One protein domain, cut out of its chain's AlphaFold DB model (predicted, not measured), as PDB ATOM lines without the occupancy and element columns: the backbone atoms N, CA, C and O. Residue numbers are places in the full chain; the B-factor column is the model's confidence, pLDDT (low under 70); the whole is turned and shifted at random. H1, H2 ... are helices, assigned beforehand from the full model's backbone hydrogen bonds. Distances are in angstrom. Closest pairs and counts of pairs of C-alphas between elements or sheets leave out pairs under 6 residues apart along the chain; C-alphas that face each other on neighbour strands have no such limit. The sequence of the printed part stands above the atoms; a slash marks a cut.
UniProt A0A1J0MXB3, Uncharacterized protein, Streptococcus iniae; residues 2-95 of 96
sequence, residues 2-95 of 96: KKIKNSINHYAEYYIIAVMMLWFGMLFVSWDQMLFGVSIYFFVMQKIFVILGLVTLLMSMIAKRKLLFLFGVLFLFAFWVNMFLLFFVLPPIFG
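Overview. This is residues 2 to 95 of the 96 residues of an uncharacterized protein of Streptococcus iniae (UniProt A0A1J0MXB3). Three helices make an up-and-down bundle: H3 packs along H2, and H1 splays away. Residues 87 to 95 stick out. The 94 printed residues include three named helices, H1, H2, H3: all helix, loose, radius of gyration of the C-alphas 16.2 A, spans 59 by 24 by 18 A.

Arrangement. H3, residues 66 to 94, touches H2, residues 40 to 63, at a shallow tilt of 27 degrees; C-alphas 72 and 53 are closest, 4.5 A apart. H1, residues 2 to 25, touches H2 with residues 8 to 12 alone, closest at C-alphas 9 and 63, 6.4 A. Every O i to N i+4 pair is within hydrogen-bond range in H1, 18 of 20 in H2, 22 of 25 in H3.

Along the chain. Find C-alpha 2 at (-45.838, -27.475, -1.802); H1 runs 34.7 A from there. H2 runs 31.7 A, H3 41.1 A to C-alpha 94 at (5.009, -14.309, 21.214).

Size, cuts and confidence. The printed part has no cut; the link H1 to H2 is long. The model's confidence is low, with pLDDT under 70, at 20 residues: residues 2 to 8, residue 32, residues 35 to 38 and residues 88 to 95.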
ATOM      1  N   LYS A   2     -46.518 -26.153  -1.844       61.53
ATOM      2  CA  LYS A   2     -45.838 -27.475  -1.802       61.53
ATOM      3  C   LYS A   2     -44.624 -27.600  -2.746       61.53
ATOM      4  O   LYS A   2     -43.601 -28.104  -2.308       61.53
ATOM      5  N   LYS A   3     -44.700 -27.087  -3.986       60.59
ATOM      6  CA  LYS A   3     -43.571 -27.106  -4.946       60.59
ATOM      7  C   LYS A   3     -42.322 -26.388  -4.420       60.59
ATOM      8  O   LYS A   3     -41.258 -26.983  -4.409       60.59
ATOM      9  N   ILE A   4     -42.471 -25.163  -3.907       63.84
ATOM     10  CA  ILE A   4     -41.355 -24.360  -3.372       63.84
ATOM     11  C   ILE A   4     -40.712 -25.061  -2.172       63.84
ATOM     12  O   ILE A   4     -39.493 -25.177  -2.101       63.84
ATOM     13  N   LYS A   5     -41.534 -25.597  -1.258       63.00
ATOM     14  CA  LYS A   5     -41.044 -26.352  -0.099       63.00
ATOM     15  C   LYS A   5     -40.261 -27.597  -0.528       63.00
ATOM     16  O   LYS A   5     -39.234 -27.882   0.070       63.00
ATOM     17  N   ASN A   6     -40.713 -28.299  -1.569       64.88
ATOM     18  CA  ASN A   6     -40.034 -29.484  -2.088       64.88
ATOM     19  C   ASN A   6     -38.708 -29.137  -2.784       64.88
ATOM     20  O   ASN A   6     -37.711 -29.813  -2.558       64.88
ATOM     21  N   SER A   7     -38.672 -28.046  -3.558       65.38
ATOM     22  CA  SER A   7     -37.442 -27.547  -4.184       65.38
ATOM     23  C   SER A   7     -36.403 -27.138  -3.139       65.38
ATOM     24  O   SER A   7     -35.279 -27.621  -3.196       65.38
ATOM     25  N   ILE A   8     -36.777 -26.336  -2.131       69.50
ATOM     26  CA  ILE A   8     -35.875 -25.951  -1.026       69.50
ATOM     27  C   ILE A   8     -35.314 -27.192  -0.323       69.50
ATOM     28  O   ILE A   8     -34.133 -27.240   0.008       69.50
ATOM     29  N   ASN A   9     -36.155 -28.206  -0.114       70.00
ATOM     30  CA  ASN A   9     -35.749 -29.424   0.573       70.00
ATOM     31  C   ASN A   9     -34.726 -30.239  -0.235       70.00
ATOM     32  O   ASN A   9     -33.805 -30.795   0.355       70.00
ATOM     33  N   HIS A  10     -34.858 -30.259  -1.564       72.06
ATOM     34  CA  HIS A  10     -33.903 -30.910  -2.459       72.06
ATOM     35  C   HIS A  10     -32.548 -30.187  -2.454       72.06
ATOM     36  O   HIS A  10     -31.511 -30.818  -2.278       72.06
ATOM     37  N   TYR A  11     -32.544 -28.850  -2.533       73.75
ATOM     38  CA  TYR A  11     -31.306 -28.064  -2.432       73.75
ATOM     39  C   TYR A  11     -30.637 -28.181  -1.058       73.75
ATOM     40  O   TYR A  11     -29.410 -28.204  -0.974       73.75
ATOM     41  N   ALA A  12     -31.420 -28.301   0.018       70.81
ATOM     42  CA  ALA A  12     -30.886 -28.514   1.359       70.81
ATOM     43  C   ALA A  12     -30.145 -29.857   1.483       70.81
ATOM     44  O   ALA A  12     -29.143 -29.923   2.189       70.81
ATOM     45  N   GLU A  13     -30.595 -30.912   0.796       74.06
ATOM     46  CA  GLU A  13     -29.904 -32.210   0.781       74.06
ATOM     47  C   GLU A  13     -28.551 -32.136   0.075       74.06
ATOM     48  O   GLU A  13     -27.550 -32.561   0.652       74.06
ATOM     49  N   TYR A  14     -28.480 -31.512  -1.105       79.88
ATOM     50  CA  TYR A  14     -27.192 -31.287  -1.772       79.88
ATOM     51  C   TYR A  14     -26.261 -30.401  -0.955       79.88
ATOM     52  O   TYR A  14     -25.059 -30.641  -0.934       79.88
ATOM     53  N   TYR A  15     -26.801 -29.404  -0.255       79.94
ATOM     54  CA  TYR A  15     -25.999 -28.535   0.596       79.94
ATOM     55  C   TYR A  15     -25.399 -29.302   1.788       79.94
ATOM     56  O   TYR A  15     -24.218 -29.132   2.080       79.94
ATOM     57  N   ILE A  16     -26.155 -30.208   2.429       79.06
ATOM     58  CA  ILE A  16     -25.614 -31.110   3.466       79.06
ATOM     59  C   ILE A  16     -24.480 -31.965   2.891       79.06
ATOM     60  O   ILE A  16     -23.417 -32.055   3.504       79.06
ATOM     61  N   ILE A  17     -24.688 -32.562   1.713       82.56
ATOM     62  CA  ILE A  17     -23.685 -33.408   1.054       82.56
ATOM     63  C   ILE A  17     -22.430 -32.596   0.709       82.56
ATOM     64  O   ILE A  17     -21.324 -33.053   0.977       82.56
ATOM     65  N   ALA A  18     -22.581 -31.378   0.185       84.12
ATOM     66  CA  ALA A  18     -21.465 -30.494  -0.142       84.12
ATOM     67  C   ALA A  18     -20.660 -30.098   1.104       84.12
ATOM     68  O   ALA A  18     -19.431 -30.135   1.084       84.12
ATOM     69  N   VAL A  19     -21.341 -29.771   2.206       81.62
ATOM     70  CA  VAL A  19     -20.699 -29.454   3.490       81.62
ATOM     71  C   VAL A  19     -19.970 -30.675   4.055       81.62
ATOM     72  O   VAL A  19     -18.838 -30.546   4.515       81.62
ATOM     73  N   MET A  20     -20.571 -31.865   3.976       81.94
ATOM     74  CA  MET A  20     -19.920 -33.118   4.371       81.94
ATOM     75  C   MET A  20     -18.697 -33.428   3.503       81.94
ATOM     76  O   MET A  20     -17.658 -33.791   4.044       81.94
ATOM     77  N   MET A  21     -18.785 -33.251   2.182       83.19
ATOM     78  CA  MET A  21     -17.657 -33.440   1.265       83.19
ATOM     79  C   MET A  21     -16.530 -32.443   1.533       83.19
ATOM     80  O   MET A  21     -15.373 -32.846   1.545       83.19
ATOM     81  N   LEU A  22     -16.845 -31.169   1.790       83.06
ATOM     82  CA  LEU A  22     -15.854 -30.166   2.192       83.06
ATOM     83  C   LEU A  22     -15.168 -30.560   3.500       83.06
ATOM     84  O   LEU A  22     -13.944 -30.498   3.597       83.06
ATOM     85  N   TRP A  23     -15.946 -30.997   4.491       78.38
ATOM     86  CA  TRP A  23     -15.409 -31.436   5.776       78.38
ATOM     87  C   TRP A  23     -14.522 -32.675   5.639       78.38
ATOM     88  O   TRP A  23     -13.445 -32.736   6.223       78.38
ATOM     89  N   PHE A  24     -14.930 -33.634   4.810       81.62
ATOM     90  CA  PHE A  24     -14.141 -34.826   4.516       81.62
ATOM     91  C   PHE A  24     -12.878 -34.493   3.711       81.62
ATOM     92  O   PHE A  24     -11.807 -35.011   4.008       81.62
ATOM     93  N   GLY A  25     -12.966 -33.576   2.743       82.12
ATOM     94  CA  GLY A  25     -11.826 -33.098   1.957       82.12
ATOM     95  C   GLY A  25     -10.757 -32.431   2.819       82.12
ATOM     96  O   GLY A  25      -9.567 -32.618   2.581       82.12
ATOM     97  N   MET A  26     -11.172 -31.741   3.882       73.50
ATOM     98  CA  MET A  26     -10.268 -31.155   4.869       73.50
ATOM     99  C   MET A  26      -9.408 -32.196   5.614       73.50
ATOM    100  O   MET A  26      -8.319 -31.856   6.062       73.50
ATOM    101  N   LEU A  27      -9.810 -33.472   5.684       77.81
ATOM    102  CA  LEU A  27      -8.972 -34.533   6.268       77.81
ATOM    103  C   LEU A  27      -7.764 -34.901   5.392       77.81
ATOM    104  O   LEU A  27      -6.770 -35.398   5.910       77.81
ATOM    105  N   PHE A  28      -7.840 -34.654   4.082       80.00
ATOM    106  CA  PHE A  28      -6.769 -34.973   3.129       80.00
ATOM    107  C   PHE A  28      -5.846 -33.787   2.839       80.00
ATOM    108  O   PHE A  28      -4.842 -33.947   2.147       80.00
ATOM    109  N   VAL A  29      -6.180 -32.595   3.338       75.31
ATOM    110  CA  VAL A  29      -5.355 -31.398   3.162       75.31
ATOM    111  C   VAL A  29      -4.233 -31.399   4.199       75.31
ATOM    112  O   VAL A  29      -4.480 -31.481   5.400       75.31
ATOM    113  N   SER A  30      -2.990 -31.264   3.736       75.06
ATOM    114  CA  SER A  30      -1.820 -31.085   4.599       75.06
ATOM    115  C   SER A  30      -1.845 -29.704   5.262       75.06
ATOM    116  O   SER A  30      -1.461 -28.702   4.661       75.06
ATOM    117  N   TRP A  31      -2.286 -29.653   6.519       72.38
ATOM    118  CA  TRP A  31      -2.442 -28.419   7.306       72.38
ATOM    119  C   TRP A  31      -1.135 -27.685   7.633       72.38
ATOM    120  O   TRP A  31      -1.167 -26.500   7.955       72.38
ATOM    121  N   ASP A  32      -0.004 -28.385   7.539       69.38
ATOM    122  CA  ASP A  32       1.331 -27.864   7.855       69.38
ATOM    123  C   ASP A  32       1.913 -26.976   6.739       69.38
ATOM    124  O   ASP A  32       2.895 -26.264   6.926       69.38
ATOM    125  N   GLN A  33       1.295 -26.973   5.555       74.62
ATOM    126  CA  GLN A  33       1.809 -26.196   4.436       74.62
ATOM    127  C   GLN A  33       1.536 -24.693   4.626       74.62
ATOM    128  O   GLN A  33       0.464 -24.263   5.059       74.62
ATOM    129  N   MET A  34       2.525 -23.871   4.273       71.12
ATOM    130  CA  MET A  34       2.386 -22.418   4.171       71.12
ATOM    131  C   MET A  34       2.007 -22.039   2.739       71.12
ATOM    132  O   MET A  34       2.743 -22.338   1.799       71.12
ATOM    133  N   LEU A  35       0.880 -21.344   2.567       65.62
ATOM    134  CA  LEU A  35       0.490 -20.727   1.297       65.62
ATOM    135  C   LEU A  35       0.621 -19.208   1.435       65.62
ATOM    136  O   LEU A  35       0.049 -18.608   2.339       65.62
ATOM    137  N   PHE A  36       1.376 -18.571   0.537       66.12
ATOM    138  CA  PHE A  36       1.556 -17.108   0.507       66.12
ATOM    139  C   PHE A  36       2.093 -16.485   1.815       66.12
ATOM    140  O   PHE A  36       1.777 -15.344   2.139       66.12
ATOM    141  N   GLY A  37       2.904 -17.225   2.580       67.88
ATOM    142  CA  GLY A  37       3.455 -16.749   3.857       67.88
ATOM    143  C   GLY A  37       2.470 -16.788   5.032       67.88
ATOM    144  O   GLY A  37       2.823 -16.377   6.133       67.88
ATOM    145  N   VAL A  38       1.258 -17.320   4.827       64.31
ATOM    146  CA  VAL A  38       0.274 -17.592   5.881       64.31
ATOM    147  C   VAL A  38       0.068 -19.104   5.959       64.31
ATOM    148  O   VAL A  38      -0.048 -19.790   4.943       64.31
ATOM    149  N   SER A  39       0.039 -19.664   7.167       75.56
ATOM    150  CA  SER A  39      -0.280 -21.087   7.319       75.56
ATOM    151  C   SER A  39      -1.714 -21.350   6.844       75.56
ATOM    152  O   SER A  39      -2.650 -20.635   7.226       75.56
ATOM    153  N   ILE A  40      -1.884 -22.385   6.012       74.06
ATOM    154  CA  ILE A  40      -3.192 -22.824   5.496       74.06
ATOM    155  C   ILE A  40      -4.171 -23.044   6.645       74.06
ATOM    156  O   ILE A  40      -5.345 -22.688   6.535       74.06
ATOM    157  N   TYR A  41      -3.669 -23.560   7.768       75.75
ATOM    158  CA  TYR A  41      -4.429 -23.743   8.992       75.75
ATOM    159  C   TYR A  41      -5.150 -22.461   9.424       75.75
ATOM    160  O   TYR A  41      -6.375 -22.462   9.562       75.75
ATOM    161  N   PHE A  42      -4.429 -21.343   9.566       74.75
ATOM    162  CA  PHE A  42      -5.033 -20.077   9.989       74.75
ATOM    163  C   PHE A  42      -6.011 -19.536   8.951       74.75
ATOM    164  O   PHE A  42      -7.087 -19.062   9.316       74.75
ATOM    165  N   PHE A  43      -5.680 -19.640   7.663       78.00
ATOM    166  CA  PHE A  43      -6.551 -19.149   6.600       78.00
ATOM    167  C   PHE A  43      -7.892 -19.896   6.563       78.00
ATOM    168  O   PHE A  43      -8.960 -19.277   6.578       78.00
ATOM    169  N   VAL A  44      -7.849 -21.229   6.570       78.25
ATOM    170  CA  VAL A  44      -9.045 -22.077   6.511       78.25
ATOM    171  C   VAL A  44      -9.864 -21.936   7.796       78.25
ATOM    172  O   VAL A  44     -11.071 -21.689   7.723       78.25
ATOM    173  N   MET A  45      -9.223 -22.009   8.966       77.81
ATOM    174  CA  MET A  45      -9.930 -21.931  10.248       77.81
ATOM    175  C   MET A  45     -10.523 -20.551  10.534       77.81
ATOM    176  O   MET A  45     -11.608 -20.475  11.099       77.81
ATOM    177  N   GLN A  46      -9.867 -19.450  10.155       75.88
ATOM    178  CA  GLN A  46     -10.391 -18.111  10.459       75.88
ATOM    179  C   GLN A  46     -11.369 -17.574   9.416       75.88
ATOM    180  O   GLN A  46     -12.279 -16.827   9.768       75.88
ATOM    181  N   LYS A  47     -11.170 -17.888   8.133       82.06
ATOM    182  CA  LYS A  47     -11.979 -17.311   7.048       82.06
ATOM    183  C   LYS A  47     -13.059 -18.292   6.610       82.06
ATOM    184  O   LYS A  47     -14.247 -17.987   6.690       82.06
ATOM    185  N   ILE A  48     -12.644 -19.477   6.162       81.88
ATOM    186  CA  ILE A  48     -13.530 -20.438   5.493       81.88
ATOM    187  C   ILE A  48     -14.538 -21.039   6.477       81.88
ATOM    188  O   ILE A  48     -15.727 -21.068   6.167       81.88
ATOM    189  N   PHE A  49     -14.102 -21.438   7.676       82.88
ATOM    190  CA  PHE A  49     -14.989 -22.005   8.703       82.88
ATOM    191  C   PHE A  49     -16.082 -21.032   9.162       82.88
ATOM    192  O   PHE A  49     -17.220 -21.450   9.368       82.88
ATOM    193  N   VAL A  50     -15.772 -19.736   9.275       83.88
ATOM    194  CA  VAL A  50     -16.754 -18.713   9.673       83.88
ATOM    195  C   VAL A  50     -17.807 -18.531   8.592       83.88
ATOM    196  O   VAL A  50     -19.001 -18.570   8.887       83.88
ATOM    197  N   ILE A  51     -17.370 -18.363   7.340       85.38
ATOM    198  CA  ILE A  51     -18.275 -18.166   6.203       85.38
ATOM    199  C   ILE A  51     -19.151 -19.408   6.025       85.38
ATOM    200  O   ILE A  51     -20.371 -19.281   5.941       85.38
ATOM    201  N   LEU A  52     -18.562 -20.609   6.047       84.75
ATOM    202  CA  LEU A  52     -19.318 -21.861   5.976       84.75
ATOM    203  C   LEU A  52     -20.312 -21.980   7.127       84.75
ATOM    204  O   LEU A  52     -21.488 -22.210   6.856       84.75
ATOM    205  N   GLY A  53     -19.873 -21.756   8.370       85.31
ATOM    206  CA  GLY A  53     -20.706 -21.811   9.573       85.31
ATOM    207  C   GLY A  53     -21.931 -20.897   9.487       85.31
ATOM    208  O   GLY A  53     -23.062 -21.355   9.682       85.31
ATOM    209  N   LEU A  54     -21.730 -19.632   9.106       87.00
ATOM    210  CA  LEU A  54     -22.809 -18.656   8.915       87.00
ATOM    211  C   LEU A  54     -23.784 -19.079   7.810       87.00
ATOM    212  O   LEU A  54     -24.998 -19.059   8.029       87.00
ATOM    213  N   VAL A  55     -23.278 -19.511   6.650       85.38
ATOM    214  CA  VAL A  55     -24.132 -19.952   5.535       85.38
ATOM    215  C   VAL A  55     -24.919 -21.210   5.925       85.38
ATOM    216  O   VAL A  55     -26.120 -21.273   5.663       85.38
ATOM    217  N   THR A  56     -24.314 -22.176   6.633       84.12
ATOM    218  CA  THR A  56     -25.039 -23.345   7.173       84.12
ATOM    219  C   THR A  56     -26.140 -22.960   8.156       84.12
ATOM    220  O   THR A  56     -27.216 -23.557   8.113       84.12
ATOM    221  N   LEU A  57     -25.918 -21.956   9.008       86.06
ATOM    222  CA  LEU A  57     -26.918 -21.485   9.971       86.06
ATOM    223  C   LEU A  57     -28.109 -20.825   9.274       86.06
ATOM    224  O   LEU A  57     -29.259 -21.174   9.551       86.06
ATOM    225  N   LEU A  58     -27.835 -19.932   8.319       84.06
ATOM    226  CA  LEU A  58     -28.864 -19.293   7.498       84.06
ATOM    227  C   LEU A  58     -29.672 -20.343   6.727       84.06
ATOM    228  O   LEU A  58     -30.906 -20.345   6.768       84.06
ATOM    229  N   MET A  59     -28.985 -21.293   6.091       78.00
ATOM    230  CA  MET A  59     -29.640 -22.341   5.314       78.00
ATOM    231  C   MET A  59     -30.443 -23.300   6.199       78.00
ATOM    232  O   MET A  59     -31.524 -23.751   5.815       78.00
ATOM    233  N   SER A  60     -29.978 -23.554   7.423       81.75
ATOM    234  CA  SER A  60     -30.718 -24.314   8.430       81.75
ATOM    235  C   SER A  60     -32.038 -23.644   8.818       81.75
ATOM    236  O   SER A  60     -33.070 -24.320   8.892       81.75
ATOM    237  N   MET A  61     -32.032 -22.326   9.050       78.62
ATOM    238  CA  MET A  61     -33.246 -21.575   9.399       78.62
ATOM    239  C   MET A  61     -34.296 -21.657   8.283       78.62
ATOM    240  O   MET A  61     -35.481 -21.853   8.564       78.62
ATOM    241  N   ILE A  62     -33.860 -21.584   7.020       78.75
ATOM    242  CA  ILE A  62     -34.734 -21.679   5.840       78.75
ATOM    243  C   ILE A  62     -35.266 -23.109   5.658       78.75
ATOM    244  O   ILE A  62     -36.465 -23.311   5.448       78.75
ATOM    245  N   ALA A  63     -34.396 -24.116   5.765       74.31
ATOM    246  CA  ALA A  63     -34.754 -25.516   5.534       74.31
ATOM    247  C   ALA A  63     -35.499 -26.170   6.717       74.31
ATOM    248  O   ALA A  63     -36.063 -27.253   6.553       74.31
ATOM    249  N   LYS A  64     -35.498 -25.548   7.910       75.75
ATOM    250  CA  LYS A  64     -36.005 -26.112   9.182       75.75
ATOM    251  C   LYS A  64     -35.461 -27.521   9.486       75.75
ATOM    252  O   LYS A  64     -36.119 -28.318  10.156       75.75
ATOM    253  N   ARG A  65     -34.262 -27.850   8.989       72.75
ATOM    254  CA  ARG A  65     -33.619 -29.160   9.174       72.75
ATOM    255  C   ARG A  65     -32.628 -29.100  10.331       72.75
ATOM    256  O   ARG A  65     -31.626 -28.399  10.259       72.75
ATOM    257  N   LYS A  66     -32.868 -29.911  11.367       77.38
ATOM    258  CA  LYS A  66     -32.031 -29.970  12.581       77.38
ATOM    259  C   LYS A  66     -30.565 -30.343  12.303       77.38
ATOM    260  O   LYS A  66     -29.685 -29.907  13.030       77.38
ATOM    261  N   LEU A  67     -30.301 -31.124  11.252       78.69
ATOM    262  CA  LEU A  67     -28.945 -31.572  10.912       78.69
ATOM    263  C   LEU A  67     -28.050 -30.414  10.436       78.69
ATOM    264  O   LEU A  67     -26.912 -30.297  10.871       78.69
ATOM    265  N   LEU A  68     -28.586 -29.530   9.584       76.81
ATOM    266  CA  LEU A  68     -27.876 -28.337   9.108       76.81
ATOM    267  C   LEU A  68     -27.570 -27.374  10.251       76.81
ATOM    268  O   LEU A  68     -26.504 -26.765  10.275       76.81
ATOM    269  N   PHE A  69     -28.490 -27.284  11.213       82.38
ATOM    270  CA  PHE A  69     -28.288 -26.506  12.426       82.38
ATOM    271  C   PHE A  69     -27.101 -27.037  13.233       82.38
ATOM    272  O   PHE A  69     -26.201 -26.275  13.564       82.38
ATOM    273  N   LEU A  70     -27.080 -28.349  13.499       84.12
ATOM    274  CA  LEU A  70     -25.996 -29.016  14.225       84.12
ATOM    275  C   LEU A  70     -24.642 -28.810  13.542       84.12
ATOM    276  O   LEU A  70     -23.690 -28.430  14.215       84.12
ATOM    277  N   PHE A  71     -24.566 -28.984  12.218       80.88
ATOM    278  CA  PHE A  71     -23.333 -28.722  11.474       80.88
ATOM    279  C   PHE A  71     -22.899 -27.259  11.575       80.88
ATOM    280  O   PHE A  71     -21.740 -26.998  11.881       80.88
ATOM    281  N   GLY A  72     -23.810 -26.302  11.380       84.12
ATOM    282  CA  GLY A  72     -23.476 -24.879  11.474       84.12
ATOM    283  C   GLY A  72     -22.985 -24.466  12.860       84.12
ATOM    284  O   GLY A  72     -21.981 -23.762  12.969       84.12
ATOM    285  N   VAL A  73     -23.632 -24.959  13.920       86.44
ATOM    286  CA  VAL A  73     -23.176 -24.745  15.302       86.44
ATOM    287  C   VAL A  73     -21.804 -25.381  15.524       86.44
ATOM    288  O   VAL A  73     -20.947 -24.744  16.123       86.44
ATOM    289  N   LEU A  74     -21.559 -26.587  15.006       86.44
ATOM    290  CA  LEU A  74     -20.272 -27.275  15.134       86.44
ATOM    291  C   LEU A  74     -19.138 -26.499  14.446       86.44
ATOM    292  O   LEU A  74     -18.078 -26.327  15.042       86.44
ATOM    293  N   PHE A  75     -19.371 -25.960  13.243       82.38
ATOM    294  CA  PHE A  75     -18.407 -25.099  12.543       82.38
ATOM    295  C   PHE A  75     -18.100 -23.811  13.317       82.38
ATOM    296  O   PHE A  75     -16.936 -23.433  13.450       82.38
ATOM    297  N   LEU A  76     -19.125 -23.160  13.872       84.12
ATOM    298  CA  LEU A  76     -18.952 -21.970  14.709       84.12
ATOM    299  C   LEU A  76     -18.239 -22.273  16.022       84.12
ATOM    300  O   LEU A  76     -17.407 -21.481  16.454       84.12
ATOM    301  N   PHE A  77     -18.527 -23.416  16.642       85.44
ATOM    302  CA  PHE A  77     -17.872 -23.830  17.876       85.44
ATOM    303  C   PHE A  77     -16.400 -24.178  17.632       85.44
ATOM    304  O   PHE A  77     -15.542 -23.772  18.407       85.44
ATOM    305  N   ALA A  78     -16.085 -24.848  16.518       82.38
ATOM    306  CA  ALA A  78     -14.706 -25.099  16.097       82.38
ATOM    307  C   ALA A  78     -13.937 -23.788  15.863       82.38
ATOM    308  O   ALA A  78     -12.814 -23.635  16.345       82.38
ATOM    309  N   PHE A  79     -14.563 -22.811  15.200       82.88
ATOM    310  CA  PHE A  79     -13.993 -21.471  15.053       82.88
ATOM    311  C   PHE A  79     -13.775 -20.780  16.406       82.88
ATOM    312  O   PHE A  79     -12.708 -20.217  16.643       82.88
ATOM    313  N   TRP A  80     -14.762 -20.844  17.301       81.06
ATOM    314  CA  TRP A  80     -14.692 -20.247  18.632       81.06
ATOM    315  C   TRP A  80     -13.536 -20.827  19.446       81.06
ATOM    316  O   TRP A  80     -12.714 -20.078  19.967       81.06
ATOM    317  N   VAL A  81     -13.412 -22.158  19.488       83.06
ATOM    318  CA  VAL A  81     -12.289 -22.852  20.139       83.06
ATOM    319  C   VAL A  81     -10.958 -22.430  19.522       83.06
ATOM    320  O   VAL A  81     -10.025 -22.124  20.260       83.06
ATOM    321  N   ASN A  82     -10.871 -22.342  18.191       81.38
ATOM    322  CA  ASN A  82      -9.659 -21.880  17.518       81.38
ATOM    323  C   ASN A  82      -9.304 -20.432  17.893       81.38
ATOM    324  O   ASN A  82      -8.135 -20.135  18.124       81.38
ATOM    325  N   MET A  83     -10.289 -19.537  18.012       77.56
ATOM    326  CA  MET A  83     -10.054 -18.169  18.486       77.56
ATOM    327  C   MET A  83      -9.590 -18.132  19.943       77.56
ATOM    328  O   MET A  83      -8.666 -17.386  20.258       77.56
ATOM    329  N   PHE A  84     -10.178 -18.952  20.816       78.56
ATOM    330  CA  PHE A  84      -9.730 -19.082  22.204       78.56
ATOM    331  C   PHE A  84      -8.282 -19.553  22.283       78.56
ATOM    332  O   PHE A  84      -7.487 -18.949  22.992       78.56
ATOM    333  N   LEU A  85      -7.914 -20.575  21.512       77.19
ATOM    334  CA  LEU A  85      -6.534 -21.043  21.408       77.19
ATOM    335  C   LEU A  85      -5.609 -19.926  20.919       77.19
ATOM    336  O   LEU A  85      -4.553 -19.700  21.499       77.19
ATOM    337  N   LEU A  86      -6.030 -19.172  19.906       71.12
ATOM    338  CA  LEU A  86      -5.232 -18.092  19.341       71.12
ATOM    339  C   LEU A  86      -4.971 -16.974  20.361       71.12
ATOM    340  O   LEU A  86      -3.827 -16.579  20.559       71.12
ATOM    341  N   PHE A  87      -6.006 -16.501  21.057       70.50
ATOM    342  CA  PHE A  87      -5.880 -15.417  22.039       70.50
ATOM    343  C   PHE A  87      -5.363 -15.852  23.407       70.50
ATOM    344  O   PHE A  87      -4.890 -15.006  24.155       70.50
ATOM    345  N   PHE A  88      -5.465 -17.128  23.768       67.81
ATOM    346  CA  PHE A  88      -4.990 -17.622  25.060       67.81
ATOM    347  C   PHE A  88      -3.564 -18.171  24.977       67.81
ATOM    348  O   PHE A  88      -2.806 -18.032  25.930       67.81
ATOM    349  N   VAL A  89      -3.184 -18.777  23.845       64.94
ATOM    350  CA  VAL A  89      -1.897 -19.473  23.689       64.94
ATOM    351  C   VAL A  89      -0.856 -18.641  22.944       64.94
ATOM    352  O   VAL A  89       0.297 -18.646  23.361       64.94
ATOM    353  N   LEU A  90      -1.200 -17.889  21.887       61.56
ATOM    354  CA  LEU A  90      -0.175 -17.081  21.204       61.56
ATOM    355  C   LEU A  90       0.388 -15.917  22.032       61.56
ATOM    356  O   LEU A  90       1.604 -15.742  21.971       61.56
ATOM    357  N   PRO A  91      -0.390 -15.115  22.789       56.44
ATOM    358  CA  PRO A  91       0.203 -14.020  23.557       56.44
ATOM    359  C   PRO A  91       1.255 -14.462  24.590       56.44
ATOM    360  O   PRO A  91       2.270 -13.780  24.676       56.44
ATOM    361  N   PRO A  92       1.126 -15.593  25.314       55.75
ATOM    362  CA  PRO A  92       2.218 -16.077  26.163       55.75
ATOM    363  C   PRO A  92       3.427 -16.666  25.407       55.75
ATOM    364  O   PRO A  92       4.474 -16.834  26.023       55.75
ATOM    365  N   ILE A  93       3.324 -16.972  24.105       54.88
ATOM    366  CA  ILE A  93       4.429 -17.536  23.295       54.88
ATOM    367  C   ILE A  93       5.163 -16.459  22.472       54.88
ATOM    368  O   ILE A  93       6.367 -16.566  22.266       54.88
ATOM    369  N   PHE A  94       4.457 -15.419  22.012       53.25
ATOM    370  CA  PHE A  94       5.009 -14.309  21.214       53.25
ATOM    371  C   PHE A  94       5.152 -12.990  21.997       53.25
ATOM    372  O   PHE A  94       5.625 -12.001  21.443       53.25
ATOM    373  N   GLY A  95       4.713 -12.949  23.259       49.19
ATOM    374  CA  GLY A  95       4.758 -11.777  24.141       49.19
ATOM    375  C   GLY A  95       6.006 -11.690  25.020       49.19
ATOM    376  O   GLY A  95       5.890 -11.255  26.165       49.19
TER     377      GLY A  95